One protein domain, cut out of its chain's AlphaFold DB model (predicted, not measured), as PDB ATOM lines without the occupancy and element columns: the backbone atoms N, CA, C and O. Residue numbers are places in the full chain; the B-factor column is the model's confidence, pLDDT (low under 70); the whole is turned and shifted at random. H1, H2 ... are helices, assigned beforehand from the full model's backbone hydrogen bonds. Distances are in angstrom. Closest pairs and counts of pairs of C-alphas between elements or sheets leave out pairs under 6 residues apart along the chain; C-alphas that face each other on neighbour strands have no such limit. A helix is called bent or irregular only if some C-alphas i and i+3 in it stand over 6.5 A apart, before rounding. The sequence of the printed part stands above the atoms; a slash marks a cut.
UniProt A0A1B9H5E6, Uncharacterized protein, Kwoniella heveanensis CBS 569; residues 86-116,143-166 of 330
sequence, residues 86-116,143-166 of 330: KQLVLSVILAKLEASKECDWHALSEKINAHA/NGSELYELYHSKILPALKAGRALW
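AT A GLANCE: This is residues 86 to 116 and 143 to 166 of the 330 residues of an uncharacterized protein of Kwoniella heveanensis CBS 569 (UniProt A0A1B9H5E6). The longest helix, H3, lies along one side of a small three-helix domain; H1 crosses over its middle, and H2 meets its first end at a corner. H1 and H2 run opposite ways, both about perpendicular to H3, and the last residues, 161 to 166, fold back toward the start of H1. The printed part has 55 residues with three named helices in the order H1, H2, H3 and no named strand, an all-helix class. It is compact, with a radius of gyration of the C-alphas of 10.7 A and spans of 29 by 24 by 19 A.

IN THESE COORDINATES: Find C-alpha 144 at (-14.058, 39.905, -23.744); from there H3, residues 144 to 160, runs 22.3 A to C-alpha 160 at (-35.955, 43.458, -21.810). It has a kink of 28 degrees near residue 151 and is only just irregular: C-alphas 153 and 156 are 6.7 A apart. H1, residues 86 to 98, starts at (-27.679, 28.975, -17.913) and spans 18.3 A. H2, residues 105 to 115, spans 15.1 A.

HOW THE PARTS SIT: Look at residues 144 to 148, with which alone H3 touches H2; the closest C-alphas, of His 106 and Gly 144, are 4.0 A apart. Their lines are about perpendicular, at 87 degrees. H1 is close to H3 but not clearly touching, the closest C-alphas, of Val 89 and Ile 155, being 7.3 A apart, and their lines are about perpendicular, at 87 degrees. H1 and H2 touch, closest at the C-alphas of Ala 95 and Leu 108, 7.4 A apart, at a steep tilt of 45 degrees, opposite ways. In H1 and H2 every O i to N i+4 pair is within hydrogen-bond range; in H3, 11 of 13 are.

THE WHOLE: The farthest C-alphas, of Ala 114 and Ala 161, are 30.8 A apart; those of Lys 86 and Trp 166, first and last printed, are 5.4 A apart. The link from H1 to H2 is short, and residues 97 to 102, of which 97 and 98 belong to H1, stand free. Residues 117 to 142 are not printed, and C-alphas 116 and 143 are 12.9 A apart across the cut. Mean pLDDT of the printed part is 86.3; residue 100 is under 70.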
ATOM      1  N   LYS A  86     -27.072  28.296 -19.064       87.00
ATOM      2  CA  LYS A  86     -27.679  28.975 -17.913       87.00
ATOM      3  C   LYS A  86     -26.609  29.553 -16.986       87.00
ATOM      4  O   LYS A  86     -26.757  30.682 -16.519       87.00
ATOM      5  N   GLN A  87     -25.534  28.803 -16.726       84.62
ATOM      6  CA  GLN A  87     -24.471  29.245 -15.817       84.62
ATOM      7  C   GLN A  87     -23.708  30.439 -16.384       84.62
ATOM      8  O   GLN A  87     -23.473  31.418 -15.672       84.62
ATOM      9  N   LEU A  88     -23.398  30.400 -17.679       86.31
ATOM     10  CA  LEU A  88     -22.778  31.519 -18.373       86.31
ATOM     11  C   LEU A  88     -23.644  32.781 -18.275       86.31
ATOM     12  O   LEU A  88     -23.160  33.816 -17.818       86.31
ATOM     13  N   VAL A  89     -24.925  32.704 -18.644       86.38
ATOM     14  CA  VAL A  89     -25.801  33.886 -18.661       86.38
ATOM     15  C   VAL A  89     -25.956  34.488 -17.263       86.38
ATOM     16  O   VAL A  89     -25.839  35.705 -17.104       86.38
ATOM     17  N   LEU A  90     -26.147  33.655 -16.237       86.44
ATOM     18  CA  LEU A  90     -26.224  34.120 -14.851       86.44
ATOM     19  C   LEU A  90     -24.919  34.786 -14.397       86.44
ATOM     20  O   LEU A  90     -24.972  35.857 -13.795       86.44
ATOM     21  N   SER A  91     -23.759  34.207 -14.723       85.19
ATOM     22  CA  SER A  91     -22.459  34.787 -14.364       85.19
ATOM     23  C   SER A  91     -22.249  36.174 -14.983       85.19
ATOM     24  O   SER A  91     -21.791  37.091 -14.302       85.19
ATOM     25  N   VAL A  92     -22.665  36.358 -16.240       84.94
ATOM     26  CA  VAL A  92     -22.570  37.640 -16.947       84.94
ATOM     27  C   VAL A  92     -23.496  38.684 -16.319       84.94
ATOM     28  O   VAL A  92     -23.080  39.821 -16.093       84.94
ATOM     29  N   ILE A  93     -24.740  38.311 -16.000       86.88
ATOM     30  CA  ILE A  93     -25.702  39.219 -15.358       86.88
ATOM     31  C   ILE A  93     -25.203  39.640 -13.973       86.88
ATOM     32  O   ILE A  93     -25.182  40.834 -13.677       86.88
ATOM     33  N   LEU A  94     -24.769  38.686 -13.142       86.25
ATOM     34  CA  LEU A  94     -24.257  38.961 -11.796       86.25
ATOM     35  C   LEU A  94     -23.038  39.880 -11.840       86.25
ATOM     36  O   LEU A  94     -23.020  40.899 -11.156       86.25
ATOM     37  N   ALA A  95     -22.072  39.589 -12.710       82.50
ATOM     38  CA  ALA A  95     -20.897  40.434 -12.869       82.50
ATOM     39  C   ALA A  95     -21.262  41.862 -13.296       82.50
ATOM     40  O   ALA A  95     -20.659  42.824 -12.819       82.50
ATOM     41  N   LYS A  96     -22.269  42.034 -14.162       84.56
ATOM     42  CA  LYS A  96     -22.717  43.368 -14.579       84.56
ATOM     43  C   LYS A  96     -23.441  44.126 -13.463       84.56
ATOM     44  O   LYS A  96     -23.321  45.351 -13.407       84.56
ATOM     45  N   LEU A  97     -24.163  43.422 -12.588       83.00
ATOM     46  CA  LEU A  97     -24.788  44.000 -11.394       83.00
ATOM     47  C   LEU A  97     -23.742  44.404 -10.346       83.00
ATOM     48  O   LEU A  97     -23.854  45.480  -9.765       83.00
ATOM     49  N   GLU A  98     -22.710  43.585 -10.144       81.00
ATOM     50  CA  GLU A  98     -21.615  43.874  -9.210       81.00
ATOM     51  C   GLU A  98     -20.736  45.036  -9.685       81.00
ATOM     52  O   GLU A  98     -20.367  45.903  -8.895       81.00
ATOM     53  N   ALA A  99     -20.414  45.085 -10.980       79.94
ATOM     54  CA  ALA A  99     -19.444  46.028 -11.532       79.94
ATOM     55  C   ALA A  99     -19.994  47.442 -11.812       79.94
ATOM     56  O   ALA A  99     -19.311  48.203 -12.480       79.94
ATOM     57  N   SER A 100     -21.214  47.784 -11.365       63.41
ATOM     58  CA  SER A 100     -21.866  49.110 -11.464       63.41
ATOM     59  C   SER A 100     -21.305  50.049 -12.558       63.41
ATOM     60  O   SER A 100     -20.330  50.768 -12.351       63.41
ATOM     61  N   LYS A 101     -21.992  50.096 -13.710       74.69
ATOM     62  CA  LYS A 101     -21.662  50.833 -14.955       74.69
ATOM     63  C   LYS A 101     -20.426  50.326 -15.716       74.69
ATOM     64  O   LYS A 101     -20.577  49.991 -16.893       74.69
ATOM     65  N   GLU A 102     -19.274  50.149 -15.082       79.62
ATOM     66  CA  GLU A 102     -18.005  49.812 -15.747       79.62
ATOM     67  C   GLU A 102     -17.653  48.331 -15.565       79.62
ATOM     68  O   GLU A 102     -16.860  47.936 -14.718       79.62
ATOM     69  N   CYS A 103     -18.274  47.476 -16.379       85.44
ATOM     70  CA  CYS A 103     -17.897  46.066 -16.409       85.44
ATOM     71  C   CYS A 103     -16.731  45.894 -17.382       85.44
ATOM     72  O   CYS A 103     -16.908  46.115 -18.581       85.44
ATOM     73  N   ASP A 104     -15.563  45.516 -16.864       90.94
ATOM     74  CA  ASP A 104     -14.431  45.096 -17.685       90.94
ATOM     75  C   ASP A 104     -14.708  43.700 -18.258       90.94
ATOM     76  O   ASP A 104     -14.525  42.665 -17.605       90.94
ATOM     77  N   TRP A 105     -15.189  43.687 -19.500       90.31
ATOM     78  CA  TRP A 105     -15.532  42.473 -20.234       90.31
ATOM     79  C   TRP A 105     -14.335  41.552 -20.438       90.31
ATOM     80  O   TRP A 105     -14.507  40.332 -20.475       90.31
ATOM     81  N   HIS A 106     -13.123  42.103 -20.529       90.62
ATOM     82  CA  HIS A 106     -11.925  41.294 -20.673       90.62
ATOM     83  C   HIS A 106     -11.618  40.558 -19.368       90.62
ATOM     84  O   HIS A 106     -11.520  39.330 -19.382       90.62
ATOM     85  N   ALA A 107     -11.588  41.259 -18.234       90.00
ATOM     86  CA  ALA A 107     -11.390  40.623 -16.930       90.00
ATOM     87  C   ALA A 107     -12.484  39.586 -16.611       90.00
ATOM     88  O   ALA A 107     -12.214  38.532 -16.029       90.00
ATOM     89  N   LEU A 108     -13.731  39.852 -17.014       87.56
ATOM     90  CA  LEU A 108     -14.827  38.896 -16.859       87.56
ATOM     91  C   LEU A 108     -14.631  37.649 -17.729       87.56
ATOM     92  O   LEU A 108     -14.832  36.537 -17.245       87.56
ATOM     93  N   SER A 109     -14.202  37.819 -18.981       89.88
ATOM     94  CA  SER A 109     -13.903  36.690 -19.866       89.88
ATOM     95  C   SER A 109     -12.818  35.780 -19.283       89.88
ATOM     96  O   SER A 109     -12.961  34.561 -19.301       89.88
ATOM     97  N   GLU A 110     -11.782  36.348 -18.658       89.06
ATOM     98  CA  GLU A 110     -10.750  35.567 -17.971       89.06
ATOM     99  C   GLU A 110     -11.312  34.790 -16.779       89.06
ATOM    100  O   GLU A 110     -11.015  33.604 -16.629       89.06
ATOM    101  N   LYS A 111     -12.169  35.418 -15.962       88.06
ATOM    102  CA  LYS A 111     -12.836  34.745 -14.838       88.06
ATOM    103  C   LYS A 111     -13.716  33.591 -15.313       88.06
ATOM    104  O   LYS A 111     -13.610  32.491 -14.779       88.06
ATOM    105  N   ILE A 112     -14.554  33.812 -16.324       87.00
ATOM    106  CA  ILE A 112     -15.432  32.773 -16.881       87.00
ATOM    107  C   ILE A 112     -14.595  31.622 -17.439       87.00
ATOM    108  O   ILE A 112     -14.858  30.468 -17.114       87.00
ATOM    109  N   ASN A 113     -13.533  31.923 -18.184       85.88
ATOM    110  CA  ASN A 113     -12.633  30.910 -18.733       85.88
ATOM    111  C   ASN A 113     -11.817  30.175 -17.654       85.88
ATOM    112  O   ASN A 113     -11.394  29.043 -17.879       85.88
ATOM    113  N   ALA A 114     -11.588  30.788 -16.488       85.62
ATOM    114  CA  ALA A 114     -10.969  30.133 -15.337       85.62
ATOM    115  C   ALA A 114     -11.944  29.201 -14.597       85.62
ATOM    116  O   ALA A 114     -11.529  28.174 -14.058       85.62
ATOM    117  N   HIS A 115     -13.233  29.551 -14.565       72.94
ATOM    118  CA  HIS A 115     -14.289  28.754 -13.933       72.94
ATOM    119  C   HIS A 115     -14.863  27.669 -14.843       72.94
ATOM    120  O   HIS A 115     -15.355  26.653 -14.342       72.94
ATOM    121  N   ALA A 116     -14.773  27.853 -16.158       75.75
ATOM    122  CA  ALA A 116     -15.018  26.812 -17.132       75.75
ATOM    123  C   ALA A 116     -14.006  25.696 -16.863       75.75
ATOM    124  O   ALA A 116     -12.825  25.798 -17.208       75.75
ATOM    125  N   ASN A 143     -13.995  35.346 -25.591       91.56
ATOM    126  CA  ASN A 143     -13.190  36.559 -25.447       91.56
ATOM    127  C   ASN A 143     -14.023  37.714 -24.871       91.56
ATOM    128  O   ASN A 143     -15.247  37.725 -24.972       91.56
ATOM    129  N   GLY A 144     -13.366  38.735 -24.307       90.69
ATOM    130  CA  GLY A 144     -14.058  39.905 -23.744       90.69
ATOM    131  C   GLY A 144     -14.995  40.602 -24.738       90.69
ATOM    132  O   GLY A 144     -16.125  40.935 -24.389       90.69
ATOM    133  N   SER A 145     -14.570  40.752 -25.995       91.62
ATOM    134  CA  SER A 145     -15.391  41.345 -27.060       91.62
ATOM    135  C   SER A 145     -16.612  40.491 -27.412       91.62
ATOM    136  O   SER A 145     -17.706  41.022 -27.570       91.62
ATOM    137  N   GLU A 146     -16.445  39.169 -27.481       90.75
ATOM    138  CA  GLU A 146     -17.548  38.231 -27.734       90.75
ATOM    139  C   GLU A 146     -18.540  38.232 -26.572       90.75
ATOM    140  O   GLU A 146     -19.747  38.185 -26.783       90.75
ATOM    141  N   LEU A 147     -18.046  38.338 -25.337       90.81
ATOM    142  CA  LEU A 147     -18.873  38.417 -24.141       90.81
ATOM    143  C   LEU A 147     -19.689  39.720 -24.102       90.81
ATOM    144  O   LEU A 147     -20.872  39.704 -23.755       90.81
ATOM    145  N   TYR A 148     -19.070  40.837 -24.498       92.44
ATOM    146  CA  TYR A 148     -19.743  42.123 -24.674       92.44
ATOM    147  C   TYR A 148     -20.849  42.030 -25.726       92.44
ATOM    148  O   TYR A 148     -21.994  42.415 -25.470       92.44
ATOM    149  N   GLU A 149     -20.525  41.485 -26.898       93.69
ATOM    150  CA  GLU A 149     -21.482  41.318 -27.983       93.69
ATOM    151  C   GLU A 149     -22.620  40.386 -27.566       93.69
ATOM    152  O   GLU A 149     -23.783  40.744 -27.734       93.69
ATOM    153  N   LEU A 150     -22.323  39.249 -26.932       91.31
ATOM    154  CA  LEU A 150     -23.310  38.314 -26.391       91.31
ATOM    155  C   LEU A 150     -24.272  39.010 -25.420       91.31
ATOM    156  O   LEU A 150     -25.492  38.824 -25.503       91.31
ATOM    157  N   TYR A 151     -23.733  39.841 -24.524       91.25
ATOM    158  CA  TYR A 151     -24.541  40.586 -23.572       91.25
ATOM    159  C   TYR A 151     -25.471  41.584 -24.266       91.25
ATOM    160  O   TYR A 151     -26.671  41.583 -24.000       91.25
ATOM    161  N   HIS A 152     -24.957  42.414 -25.173       92.25
ATOM    162  CA  HIS A 152     -25.746  43.477 -25.802       92.25
ATOM    163  C   HIS A 152     -26.684  42.991 -26.914       92.25
ATOM    164  O   HIS A 152     -27.754  43.573 -27.089       92.25
ATOM    165  N   SER A 153     -26.307  41.944 -27.648       92.06
ATOM    166  CA  SER A 153     -27.066  41.434 -28.798       92.06
ATOM    167  C   SER A 153     -28.103  40.380 -28.419       92.06
ATOM    168  O   SER A 153     -29.188  40.364 -28.998       92.06
ATOM    169  N   LYS A 154     -27.806  39.512 -27.440       90.50
ATOM    170  CA  LYS A 154     -28.684  38.393 -27.067       90.50
ATOM    171  C   LYS A 154     -29.268  38.562 -25.674       90.50
ATOM    172  O   LYS A 154     -30.491  38.599 -25.529       90.50
ATOM    173  N   ILE A 155     -28.414  38.701 -24.656       89.62
ATOM    174  CA  ILE A 155     -28.865  38.644 -23.259       89.62
ATOM    175  C   ILE A 155     -29.765  39.839 -22.927       89.62
ATOM    176  O   ILE A 155     -30.892  39.680 -22.463       89.62
ATOM    177  N   LEU A 156     -29.293  41.052 -23.202       89.75
ATOM    178  CA  LEU A 156     -29.983  42.281 -22.835       89.75
ATOM    179  C   LEU A 156     -31.339  42.440 -23.554       89.75
ATOM    180  O   LEU A 156     -32.317  42.757 -22.870       89.75
ATOM    181  N   PRO A 157     -31.471  42.199 -24.876       91.50
ATOM    182  CA  PRO A 157     -32.772  42.256 -25.543       91.50
ATOM    183  C   PRO A 157     -33.768  41.211 -25.030       91.50
ATOM    184  O   PRO A 157     -34.948  41.527 -24.879       91.50
ATOM    185  N   ALA A 158     -33.323  39.990 -24.720       87.38
ATOM    186  CA  ALA A 158     -34.217  38.959 -24.196       87.38
ATOM    187  C   ALA A 158     -34.702  39.272 -22.775       87.38
ATOM    188  O   ALA A 158     -35.896  39.148 -22.507       87.38
ATOM    189  N   LEU A 159     -33.816  39.776 -21.907       86.38
ATOM    190  CA  LEU A 159     -34.195  40.248 -20.574       86.38
ATOM    191  C   LEU A 159     -35.196  41.406 -20.649       86.38
ATOM    192  O   LEU A 159     -36.191  41.402 -19.929       86.38
ATOM    193  N   LYS A 160     -34.991  42.369 -21.561       88.19
ATOM    194  CA  LYS A 160     -35.955  43.458 -21.810       88.19
ATOM    195  C   LYS A 160     -37.308  42.945 -22.305       88.19
ATOM    196  O   LYS A 160     -38.333  43.533 -21.984       88.19
ATOM    197  N   ALA A 161     -37.310  41.857 -23.070       89.69
ATOM    198  CA  ALA A 161     -38.524  41.193 -23.529       89.69
ATOM    199  C   ALA A 161     -39.165  40.276 -22.466       89.69
ATOM    200  O   ALA A 161     -40.182  39.652 -22.762       89.69
ATOM    201  N   GLY A 162     -38.580  40.149 -21.268       85.06
ATOM    202  CA  GLY A 162     -39.064  39.246 -20.218       85.06
ATOM    203  C   GLY A 162     -38.930  37.757 -20.563       85.06
ATOM    204  O   GLY A 162     -39.670  36.941 -20.020       85.06
ATOM    205  N   ARG A 163     -38.026  37.395 -21.483       85.75
ATOM    206  CA  ARG A 163     -37.814  36.011 -21.934       85.75
ATOM    207  C   ARG A 163     -36.608  35.379 -21.240       85.75
ATOM    208  O   ARG A 163     -35.564  36.016 -21.104       85.75
ATOM    209  N   ALA A 164     -36.743  34.113 -20.850       77.31
ATOM    210  CA  ALA A 164     -35.616  33.303 -20.397       77.31
ATOM    211  C   ALA A 164     -34.756  32.884 -21.605       77.31
ATOM    212  O   ALA A 164     -35.286  32.451 -22.623       77.31
ATOM    213  N   LEU A 165     -33.434  33.042 -21.488       79.94
ATOM    214  CA  LEU A 165     -32.444  32.750 -22.544       79.94
ATOM    215  C   LEU A 165     -31.912  31.316 -22.513       79.94
ATOM    216  O   LEU A 165     -31.105  30.928 -23.356       79.94
ATOM    217  N   TRP A 166     -32.313  30.566 -21.499       84.06
ATOM    218  CA  TRP A 166     -31.922  29.191 -21.275       84.06
ATOM    219  C   TRP A 166     -33.193  28.381 -21.061       84.06
ATOM    220  O   TRP A 166     -34.132  28.836 -20.401       84.06
TER     221      TRP A 166